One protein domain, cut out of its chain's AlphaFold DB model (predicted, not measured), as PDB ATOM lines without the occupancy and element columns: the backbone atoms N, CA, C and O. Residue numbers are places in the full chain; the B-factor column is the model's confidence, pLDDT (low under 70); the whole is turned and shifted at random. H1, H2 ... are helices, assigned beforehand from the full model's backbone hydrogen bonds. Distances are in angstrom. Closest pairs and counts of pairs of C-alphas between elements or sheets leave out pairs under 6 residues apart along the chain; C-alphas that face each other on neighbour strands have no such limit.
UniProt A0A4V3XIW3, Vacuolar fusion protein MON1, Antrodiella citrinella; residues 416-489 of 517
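What this domain is: This is residues 416 to 489 of the 517 residues of the protein "Vacuolar fusion protein MON1" of Antrodiella citrinella (UniProt A0A4V3XIW3). One long helix, H4, runs along one side of a small rounded body, with the short helices H3 and H5 at its two ends. On the other side, the short helices H1 and H2 and the long loop of residues 434 to 448 make a loose wrapping of short turns and loops. The printed part has 74 residues with five named helices, H1 to H5 in chain order, and no named strand; the class is all helix, though 36 of the 74 residues, under half, are in named elements. It is compact, with a radius of gyration of the C-alphas of 11.2 A, and spans 30 by 22 by 20 A.

How they stand to each other: H4, residues 467 to 481, touches H5, residues 486 to 489, with residues 476 to 480 alone; the closest C-alphas, of Tyr 480 and Pro 486, are 6.8 A apart. With residues 467 to 470 alone, H4 only just touches H3, residues 459 to 462, and only at the corner, with 3 pairs of C-alphas within 8 A, the closest those of Leu 460 and Arg 470 at 6.3 A. H2, residues 449 to 454, is close to H4 but not clearly touching, the closest C-alphas being those of Trp 453 and Met 477 at 7.6 A, at a steep tilt of 59 degrees, opposite ways. H1, residues 427 to 433, and H4 are near each other. H1 only just touches H5, with 3 pairs of C-alphas within 8 A, the closest those of Ala 433 and Pro 486 at 6.0 A. H1 and H3 are apart. In H1, H2 and H4 every O i to N i+4 pair is within hydrogen-bond range; H3 and H5 are too short for such a pair.

Where its parts are: H4 is 21.3 A long, from C-alpha 467 at (-5.011, -4.574, -32.780) to C-alpha 481 at (-8.917, -23.994, -40.699). H1 is 9.9 A, H2 8.9 A, H3 5.1 A and H5 5.6 A from first to last C-alpha; H1 begins at C-alpha 427, (-3.916, -24.531, -27.502).

The domain as a whole: The two C-alphas farthest apart, those of Ser 422 and Lys 462, are 30.7 A apart. The printed part has no cut. The link from H1 to H2 is long, and the other three are tight. Mean pLDDT of the printed part is 84.0, with residues 416 and 422 under 70.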
ATOM      1  N   PRO A 416     -16.653 -24.914 -37.806       69.19
ATOM      2  CA  PRO A 416     -16.366 -26.139 -37.080       69.19
ATOM      3  C   PRO A 416     -14.990 -26.001 -36.428       69.19
ATOM      4  O   PRO A 416     -14.068 -25.403 -37.002       69.19
ATOM      5  N   VAL A 417     -14.887 -26.464 -35.184       80.44
ATOM      6  CA  VAL A 417     -13.596 -26.566 -34.507       80.44
ATOM      7  C   VAL A 417     -12.770 -27.544 -35.349       80.44
ATOM      8  O   VAL A 417     -13.207 -28.681 -35.529       80.44
ATOM      9  N   PRO A 418     -11.650 -27.113 -35.958       84.88
ATOM     10  CA  PRO A 418     -10.832 -28.019 -36.755       84.88
ATOM     11  C   PRO A 418     -10.277 -29.105 -35.835       84.88
ATOM     12  O   PRO A 418      -9.934 -28.808 -34.692       84.88
ATOM     13  N   GLN A 419     -10.169 -30.347 -36.307       83.44
ATOM     14  CA  GLN A 419      -9.546 -31.387 -35.491       83.44
ATOM     15  C   GLN A 419      -8.067 -31.037 -35.220       83.44
ATOM     16  O   GLN A 419      -7.403 -30.462 -36.097       83.44
ATOM     17  N   PRO A 420      -7.550 -31.319 -34.010       83.19
ATOM     18  CA  PRO A 420      -6.125 -31.193 -33.737       83.19
ATOM     19  C   PRO A 420      -5.336 -32.085 -34.703       83.19
ATOM     20  O   PRO A 420      -5.749 -33.204 -35.006       83.19
ATOM     21  N   ARG A 421      -4.227 -31.569 -35.232       82.75
ATOM     22  CA  ARG A 421      -3.332 -32.309 -36.133       82.75
ATOM     23  C   ARG A 421      -2.074 -32.667 -35.351       82.75
ATOM     24  O   ARG A 421      -1.716 -31.941 -34.436       82.75
ATOM     25  N   SER A 422      -1.403 -33.764 -35.694       67.12
ATOM     26  CA  SER A 422      -0.294 -34.324 -34.895       67.12
ATOM     27  C   SER A 422       0.873 -33.362 -34.618       67.12
ATOM     28  O   SER A 422       1.619 -33.594 -33.675       67.12
ATOM     29  N   SER A 423       1.031 -32.280 -35.392       70.81
ATOM     30  CA  SER A 423       2.030 -31.231 -35.142       70.81
ATOM     31  C   SER A 423       1.625 -30.227 -34.051       70.81
ATOM     32  O   SER A 423       2.493 -29.568 -33.482       70.81
ATOM     33  N   VAL A 424       0.326 -30.096 -33.756       82.56
ATOM     34  CA  VAL A 424      -0.246 -29.149 -32.795       82.56
ATOM     35  C   VAL A 424      -1.563 -29.701 -32.227       82.56
ATOM     36  O   VAL A 424      -2.628 -29.577 -32.840       82.56
ATOM     37  N   ASP A 425      -1.496 -30.274 -31.030       80.69
ATOM     38  CA  ASP A 425      -2.615 -30.928 -30.343       80.69
ATOM     39  C   ASP A 425      -3.253 -30.077 -29.226       80.69
ATOM     40  O   ASP A 425      -4.429 -30.243 -28.904       80.69
ATOM     41  N   THR A 426      -2.504 -29.121 -28.672       87.75
ATOM     42  CA  THR A 426      -2.935 -28.265 -27.557       87.75
ATOM     43  C   THR A 426      -3.004 -26.780 -27.938       87.75
ATOM     44  O   THR A 426      -2.256 -26.310 -28.805       87.75
ATOM     45  N   PRO A 427      -3.861 -25.975 -27.273       88.06
ATOM     46  CA  PRO A 427      -3.916 -24.531 -27.502       88.06
ATOM     47  C   PRO A 427      -2.573 -23.820 -27.305       88.06
ATOM     48  O   PRO A 427      -2.220 -22.926 -28.076       88.06
ATOM     49  N   ALA A 428      -1.809 -24.241 -26.295       86.44
ATOM     50  CA  ALA A 428      -0.480 -23.714 -26.018       86.44
ATOM     51  C   ALA A 428       0.511 -24.051 -27.144       86.44
ATOM     52  O   ALA A 428       1.223 -23.156 -27.608       86.44
ATOM     53  N   ALA A 429       0.497 -25.294 -27.646       87.44
ATOM     54  CA  ALA A 429       1.310 -25.688 -28.794       87.44
ATOM     55  C   ALA A 429       0.966 -24.854 -30.037       87.44
ATOM     56  O   ALA A 429       1.869 -24.396 -30.734       87.44
ATOM     57  N   PHE A 430      -0.319 -24.563 -30.276       89.88
ATOM     58  CA  PHE A 430      -0.738 -23.748 -31.422       89.88
ATOM     59  C   PHE A 430      -0.215 -22.320 -31.327       89.88
ATOM     60  O   PHE A 430       0.349 -21.788 -32.284       89.88
ATOM     61  N   LEU A 431      -0.393 -21.695 -30.164       88.62
ATOM     62  CA  LEU A 431       0.041 -20.322 -29.933       88.62
ATOM     63  C   LEU A 431       1.569 -20.188 -29.986       88.62
ATOM     64  O   LEU A 431       2.064 -19.180 -30.492       88.62
ATOM     65  N   SER A 432       2.298 -21.211 -29.540       89.06
ATOM     66  CA  SER A 432       3.752 -21.282 -29.681       89.06
ATOM     67  C   SER A 432       4.174 -21.450 -31.148       89.06
ATOM     68  O   SER A 432       5.018 -20.697 -31.637       89.06
ATOM     69  N   ALA A 433       3.518 -22.350 -31.892       87.94
ATOM     70  CA  ALA A 433       3.834 -22.651 -33.289       87.94
ATOM     71  C   ALA A 433       3.634 -21.452 -34.232       87.94
ATOM     72  O   ALA A 433       4.440 -21.222 -35.132       87.94
ATOM     73  N   ILE A 434       2.610 -20.619 -34.006       89.19
ATOM     74  CA  ILE A 434       2.403 -19.391 -34.799       89.19
ATOM     75  C   ILE A 434       3.424 -18.283 -34.471       89.19
ATOM     76  O   ILE A 434       3.479 -17.254 -35.157       89.19
ATOM     77  N   GLY A 435       4.220 -18.462 -33.414       86.19
ATOM     78  CA  GLY A 435       5.280 -17.562 -32.983       86.19
ATOM     79  C   GLY A 435       4.796 -16.185 -32.523       86.19
ATOM     80  O   GLY A 435       3.648 -15.965 -32.145       86.19
ATOM     81  N   ARG A 436       5.706 -15.200 -32.550       84.50
ATOM     82  CA  ARG A 436       5.500 -13.813 -32.061       84.50
ATOM     83  C   ARG A 436       5.200 -13.692 -30.564       84.50
ATOM     84  O   ARG A 436       4.650 -12.657 -30.162       84.50
ATOM     85  N   LYS A 437       5.599 -14.693 -29.772       83.19
ATOM     86  CA  LYS A 437       5.277 -14.799 -28.344       83.19
ATOM     87  C   LYS A 437       3.763 -14.677 -28.123       83.19
ATOM     88  O   LYS A 437       3.306 -13.885 -27.302       83.19
ATOM     89  N   SER A 438       2.978 -15.319 -28.990       83.25
ATOM     90  CA  SER A 438       1.510 -15.235 -28.969       83.25
ATOM     91  C   SER A 438       0.935 -15.883 -27.709       83.25
ATOM     92  O   SER A 438      -0.041 -15.382 -27.160       83.25
ATOM     93  N   GLU A 439       1.599 -16.924 -27.219       81.44
ATOM     94  CA  GLU A 439       1.325 -17.645 -25.982       81.44
ATOM     95  C   GLU A 439       1.458 -16.761 -24.733       81.44
ATOM     96  O   GLU A 439       0.607 -16.819 -23.855       81.44
ATOM     97  N   THR A 440       2.444 -15.856 -24.684       82.44
ATOM     98  CA  THR A 440       2.641 -14.951 -23.534       82.44
ATOM     99  C   THR A 440       1.778 -13.692 -23.599       82.44
ATOM    100  O   THR A 440       1.753 -12.901 -22.662       82.44
ATOM    101  N   LYS A 441       1.151 -13.420 -24.750       82.25
ATOM    102  CA  LYS A 441       0.336 -12.213 -24.973       82.25
ATOM    103  C   LYS A 441      -1.115 -12.385 -24.546       82.25
ATOM    104  O   LYS A 441      -1.839 -11.393 -24.480       82.25
ATOM    105  N   LEU A 442      -1.537 -13.619 -24.303       79.81
ATOM    106  CA  LEU A 442      -2.832 -13.938 -23.729       79.81
ATOM    107  C   LEU A 442      -2.666 -14.037 -22.205       79.81
ATOM    108  O   LEU A 442      -1.854 -14.840 -21.757       79.81
ATOM    109  N   PRO A 443      -3.405 -13.245 -21.404       70.81
ATOM    110  CA  PRO A 443      -3.328 -13.318 -19.941       70.81
ATOM    111  C   PRO A 443      -3.738 -14.688 -19.394       70.81
ATOM    112  O   PRO A 443      -3.282 -15.104 -18.335       70.81
ATOM    113  N   THR A 444      -4.609 -15.379 -20.128       78.19
ATOM    114  CA  THR A 444      -5.073 -16.730 -19.827       78.19
ATOM    115  C   THR A 444      -5.125 -17.486 -21.145       78.19
ATOM    116  O   THR A 444      -5.875 -17.113 -22.053       78.19
ATOM    117  N   VAL A 445      -4.270 -18.497 -21.287       76.56
ATOM    118  CA  VAL A 445      -4.312 -19.403 -22.437       76.56
ATOM    119  C   VAL A 445      -5.529 -20.317 -22.252       76.56
ATOM    120  O   VAL A 445      -5.702 -20.834 -21.151       76.56
ATOM    121  N   PRO A 446      -6.384 -20.502 -23.274       80.88
ATOM    122  CA  PRO A 446      -7.505 -21.435 -23.186       80.88
ATOM    123  C   PRO A 446      -7.020 -22.845 -22.846       80.88
ATOM    124  O   PRO A 446      -6.044 -23.308 -23.438       80.88
ATOM    125  N   GLU A 447      -7.702 -23.523 -21.928       79.06
ATOM    126  CA  GLU A 447      -7.315 -24.868 -21.484       79.06
ATOM    127  C   GLU A 447      -7.755 -25.929 -22.496       79.06
ATOM    128  O   GLU A 447      -7.059 -26.919 -22.715       79.06
ATOM    129  N   SER A 448      -8.874 -25.690 -23.187       84.81
ATOM    130  CA  SER A 448      -9.398 -26.609 -24.194       84.81
ATOM    131  C   SER A 448      -9.176 -26.127 -25.630       84.81
ATOM    132  O   SER A 448      -9.212 -24.932 -25.952       84.81
ATOM    133  N   TRP A 449      -9.005 -27.094 -26.535       86.62
ATOM    134  CA  TRP A 449      -8.944 -26.843 -27.976       86.62
ATOM    135  C   TRP A 449     -10.194 -26.102 -28.463       86.62
ATOM    136  O   TRP A 449     -10.104 -25.122 -29.199       86.62
ATOM    137  N   GLU A 450     -11.373 -26.498 -27.989       83.00
ATOM    138  CA  GLU A 450     -12.624 -25.848 -28.370       83.00
ATOM    139  C   GLU A 450     -12.705 -24.375 -27.963       83.00
ATOM    140  O   GLU A 450     -13.199 -23.554 -28.739       83.00
ATOM    141  N   GLU A 451     -12.237 -24.022 -26.766       83.69
ATOM    142  CA  GLU A 451     -12.256 -22.639 -26.286       83.69
ATOM    143  C   GLU A 451     -11.354 -21.735 -27.118       83.69
ATOM    144  O   GLU A 451     -11.775 -20.634 -27.479       83.69
ATOM    145  N   LEU A 452     -10.165 -22.214 -27.505       86.12
ATOM    146  CA  LEU A 452      -9.287 -21.492 -28.426       86.12
ATOM    147  C   LEU A 452     -10.032 -21.144 -29.717       86.12
ATOM    148  O   LEU A 452     -10.004 -20.000 -30.167       86.12
ATOM    149  N   TRP A 453     -10.738 -22.113 -30.299       85.88
ATOM    150  CA  TRP A 453     -11.417 -21.961 -31.587       85.88
ATOM    151  C   TRP A 453     -12.727 -21.166 -31.535       85.88
ATOM    152  O   TRP A 453     -13.205 -20.726 -32.593       85.88
ATOM    153  N   LYS A 454     -13.252 -20.936 -30.326       83.00
ATOM    154  CA  LYS A 454     -14.369 -20.030 -30.016       83.00
ATOM    155  C   LYS A 454     -13.913 -18.583 -29.764       83.00
ATOM    156  O   LYS A 454     -14.764 -17.693 -29.749       83.00
ATOM    157  N   LEU A 455     -12.607 -18.312 -29.620       83.75
ATOM    158  CA  LEU A 455     -12.103 -16.942 -29.478       83.75
ATOM    159  C   LEU A 455     -12.392 -16.105 -30.728       83.75
ATOM    160  O   LEU A 455     -12.092 -16.492 -31.860       83.75
ATOM    161  N   ASP A 456     -12.924 -14.904 -30.504       80.50
ATOM    162  CA  ASP A 456     -13.165 -13.913 -31.542       80.50
ATOM    163  C   ASP A 456     -12.402 -12.601 -31.277       80.50
ATOM    164  O   ASP A 456     -11.743 -12.392 -30.254       80.50
ATOM    165  N   GLY A 457     -12.484 -11.666 -32.226       78.00
ATOM    166  CA  GLY A 457     -11.787 -10.385 -32.116       78.00
ATOM    167  C   GLY A 457     -12.244  -9.506 -30.940       78.00
ATOM    168  O   GLY A 457     -11.494  -8.598 -30.560       78.00
ATOM    169  N   GLN A 458     -13.441  -9.741 -30.382       80.25
ATOM    170  CA  GLN A 458     -13.972  -9.029 -29.217       80.25
ATOM    171  C   GLN A 458     -13.468  -9.654 -27.915       80.25
ATOM    172  O   GLN A 458     -12.982  -8.919 -27.056       80.25
ATOM    173  N   ALA A 459     -13.485 -10.983 -27.804       82.44
ATOM    174  CA  ALA A 459     -12.911 -11.733 -26.692       82.44
ATOM    175  C   ALA A 459     -11.417 -11.421 -26.548       82.44
ATOM    176  O   ALA A 459     -10.973 -10.999 -25.482       82.44
ATOM    177  N   LEU A 460     -10.662 -11.462 -27.651       85.62
ATOM    178  CA  LEU A 460      -9.242 -11.097 -27.648       85.62
ATOM    179  C   LEU A 460      -9.010  -9.614 -27.304       85.62
ATOM    180  O   LEU A 460      -7.963  -9.255 -26.770       85.62
ATOM    181  N   LYS A 461      -9.964  -8.722 -27.618       85.81
ATOM    182  CA  LYS A 461      -9.894  -7.303 -27.213       85.81
ATOM    183  C   LYS A 461     -10.061  -7.167 -25.706       85.81
ATOM    184  O   LYS A 461      -9.327  -6.404 -25.090       85.81
ATOM    185  N   LYS A 462     -11.036  -7.885 -25.143       86.00
ATOM    186  CA  LYS A 462     -11.324  -7.909 -23.707       86.00
ATOM    187  C   LYS A 462     -10.157  -8.516 -22.922       86.00
ATOM    188  O   LYS A 462      -9.839  -8.015 -21.855       86.00
ATOM    189  N   ALA A 463      -9.464  -9.492 -23.511       83.75
ATOM    190  CA  ALA A 463      -8.214 -10.059 -23.006       83.75
ATOM    191  C   ALA A 463      -6.987  -9.126 -23.146       83.75
ATOM    192  O   ALA A 463      -5.877  -9.525 -22.818       83.75
ATOM    193  N   GLY A 464      -7.148  -7.892 -23.643       86.38
ATOM    194  CA  GLY A 464      -6.089  -6.875 -23.638       86.38
ATOM    195  C   GLY A 464      -5.135  -6.881 -24.839       86.38
ATOM    196  O   GLY A 464      -4.177  -6.110 -24.853       86.38
ATOM    197  N   LEU A 465      -5.374  -7.684 -25.884       87.38
ATOM    198  CA  LEU A 465      -4.438  -7.768 -27.012       87.38
ATOM    199  C   LEU A 465      -4.478  -6.530 -27.926       87.38
ATOM    200  O   LEU A 465      -5.538  -5.991 -28.286       87.38
ATOM    201  N   THR A 466      -3.302  -6.139 -28.430       87.00
ATOM    202  CA  THR A 466      -3.178  -5.055 -29.416       87.00
ATOM    203  C   THR A 466      -3.922  -5.387 -30.713       87.00
ATOM    204  O   THR A 466      -4.122  -6.549 -31.071       87.00
ATOM    205  N   VAL A 467      -4.327  -4.367 -31.483       83.81
ATOM    206  CA  VAL A 467      -5.011  -4.574 -32.780       83.81
ATOM    207  C   VAL A 467      -4.185  -5.463 -33.723       83.81
ATOM    208  O   VAL A 467      -4.754  -6.261 -34.469       83.81
ATOM    209  N   LYS A 468      -2.852  -5.333 -33.695       83.81
ATOM    210  CA  LYS A 468      -1.941  -6.082 -34.570       83.81
ATOM    211  C   LYS A 468      -1.895  -7.565 -34.198       83.81
ATOM    212  O   LYS A 468      -1.992  -8.401 -35.092       83.81
ATOM    213  N   ASP A 469      -1.793  -7.875 -32.909       87.06
ATOM    214  CA  ASP A 469      -1.728  -9.258 -32.426       87.06
ATOM    215  C   ASP A 469      -3.070  -9.976 -32.619       87.06
ATOM    216  O   ASP A 469      -3.099 -11.085 -33.143       87.06
ATOM    217  N   ARG A 470      -4.196  -9.298 -32.350       90.00
ATOM    218  CA  ARG A 470      -5.543  -9.848 -32.594       90.00
ATOM    219  C   ARG A 470      -5.766 -10.245 -34.046       90.00
ATOM    220  O   ARG A 470      -6.253 -11.335 -34.323       90.00
ATOM    221  N   LYS A 471      -5.397  -9.366 -34.984       86.44
ATOM    222  CA  LYS A 471      -5.510  -9.658 -36.422       86.44
ATOM    223  C   LYS A 471      -4.629 -10.837 -36.832       86.44
ATOM    224  O   LYS A 471      -5.049 -11.631 -37.663       86.44
ATOM    225  N   TYR A 472      -3.432 -10.946 -36.255       89.50
ATOM    226  CA  TYR A 472      -2.497 -12.025 -36.565       89.50
ATOM    227  C   TYR A 472      -2.981 -13.388 -36.059       89.50
ATOM    228  O   TYR A 472      -2.982 -14.343 -36.832       89.50
ATOM    229  N   ILE A 473      -3.442 -13.467 -34.809       89.81
ATOM    230  CA  ILE A 473      -3.977 -14.706 -34.226       89.81
ATOM    231  C   ILE A 473      -5.214 -15.161 -35.010       89.81
ATOM    232  O   ILE A 473      -5.255 -16.294 -35.477       89.81
ATOM    233  N   MET A 474      -6.164 -14.257 -35.279       89.25
ATOM    234  CA  MET A 474      -7.368 -14.575 -36.064       89.25
ATOM    235  C   MET A 474      -7.054 -15.044 -37.494       89.25
ATOM    236  O   MET A 474      -7.731 -15.929 -38.015       89.25
ATOM    237  N   TRP A 475      -6.042 -14.457 -38.140       90.38
ATOM    238  CA  TRP A 475      -5.591 -14.885 -39.466       90.38
ATOM    239  C   TRP A 475      -4.913 -16.260 -39.427       90.38
ATOM    240  O   TRP A 475      -5.196 -17.097 -40.276       90.38
ATOM    241  N   SER A 476      -4.090 -16.522 -38.409       89.50
ATOM    242  CA  SER A 476      -3.411 -17.811 -38.212       89.50
ATOM    243  C   SER A 476      -4.410 -18.939 -37.946       89.50
ATOM    244  O   SER A 476      -4.345 -20.001 -38.557       89.50
ATOM    245  N   MET A 477      -5.414 -18.671 -37.104       89.81
ATOM    246  CA  MET A 477      -6.548 -19.569 -36.882       89.81
ATOM    247  C   MET A 477      -7.298 -19.854 -38.191       89.81
ATOM    248  O   MET A 477      -7.676 -20.988 -38.470       89.81
ATOM    249  N   GLN A 478      -7.507 -18.841 -39.035       86.88
ATOM    250  CA  GLN A 478      -8.151 -19.037 -40.333       86.88
ATOM    251  C   GLN A 478      -7.306 -19.908 -41.276       86.88
ATOM    252  O   GLN A 478      -7.848 -20.819 -41.894       86.88
ATOM    253  N   LYS A 479      -5.990 -19.682 -41.342       85.62
ATOM    254  CA  LYS A 479      -5.071 -20.479 -42.167       85.62
ATOM    255  C   LYS A 479      -5.037 -21.946 -41.757       85.62
ATOM    256  O   LYS A 479      -5.099 -22.827 -42.607       85.62
ATOM    257  N   TYR A 480      -5.052 -22.207 -40.457       88.00
ATOM    258  CA  TYR A 480      -5.133 -23.567 -39.943       88.00
ATOM    259  C   TYR A 480      -6.511 -24.217 -40.185       88.00
ATOM    260  O   TYR A 480      -6.585 -25.422 -40.400       88.00
ATOM    261  N   ARG A 481      -7.614 -23.458 -40.238       85.69
ATOM    262  CA  ARG A 481      -8.917 -23.994 -40.699       85.69
ATOM    263  C   ARG A 481      -8.920 -24.361 -42.183       85.69
ATOM    264  O   ARG A 481      -9.630 -25.276 -42.574       85.69
ATOM    265  N   GLU A 482      -8.140 -23.653 -42.993       83.31
ATOM    266  CA  GLU A 482      -7.976 -23.903 -44.432       83.31
ATOM    267  C   GLU A 482      -7.048 -25.091 -44.738       83.31
ATOM    268  O   GLU A 482      -6.821 -25.397 -45.903       83.31
ATOM    269  N   GLY A 483      -6.518 -25.767 -43.713       84.94
ATOM    270  CA  GLY A 483      -5.653 -26.932 -43.885       84.94
ATOM    271  C   GLY A 483      -4.157 -26.617 -43.952       84.94
ATOM    272  O   GLY A 483      -3.370 -27.553 -44.016       84.94
ATOM    273  N   ALA A 484      -3.729 -25.355 -43.846       85.00
ATOM    274  CA  ALA A 484      -2.301 -25.018 -43.812       85.00
ATOM    275  C   ALA A 484      -1.658 -25.406 -42.468       85.00
ATOM    276  O   ALA A 484      -2.327 -25.342 -41.426       85.00
ATOM    277  N   ASP A 485      -0.383 -25.797 -42.488       85.12
ATOM    278  CA  ASP A 485       0.404 -26.067 -41.275       85.12
ATOM    279  C   ASP A 485       0.976 -24.744 -40.715       85.12
ATOM    280  O   ASP A 485       1.437 -23.905 -41.498       85.12
ATOM    281  N   PRO A 486       0.952 -24.496 -39.386       86.75
ATOM    282  CA  PRO A 486       1.561 -23.307 -38.786       86.75
ATOM    283  C   PRO A 486       3.001 -23.037 -39.228       86.75
ATOM    284  O   PRO A 486       3.349 -21.871 -39.407       86.75
ATOM    285  N   ALA A 487       3.809 -24.070 -39.478       82.19
ATOM    286  CA  ALA A 487       5.181 -23.911 -39.955       82.19
ATOM    287  C   ALA A 487       5.273 -23.219 -41.330       82.19
ATOM    288  O   ALA A 487       6.251 -22.524 -41.607       82.19
ATOM    289  N   GLU A 488       4.251 -23.353 -42.180       81.75
ATOM    290  CA  GLU A 488       4.241 -22.797 -43.539       81.75
ATOM    291  C   GLU A 488       3.928 -21.295 -43.565       81.75
ATOM    292  O   GLU A 488       4.432 -20.557 -44.415       81.75
ATOM    293  N   PHE A 489       3.078 -20.821 -42.646       84.75
ATOM    294  CA  PHE A 489       2.550 -19.452 -42.677       84.75
ATOM    295  C   PHE A 489       2.994 -18.577 -41.496       84.75
ATOM    296  O   PHE A 489       2.799 -17.353 -41.526       84.75
TER     297      PHE A 489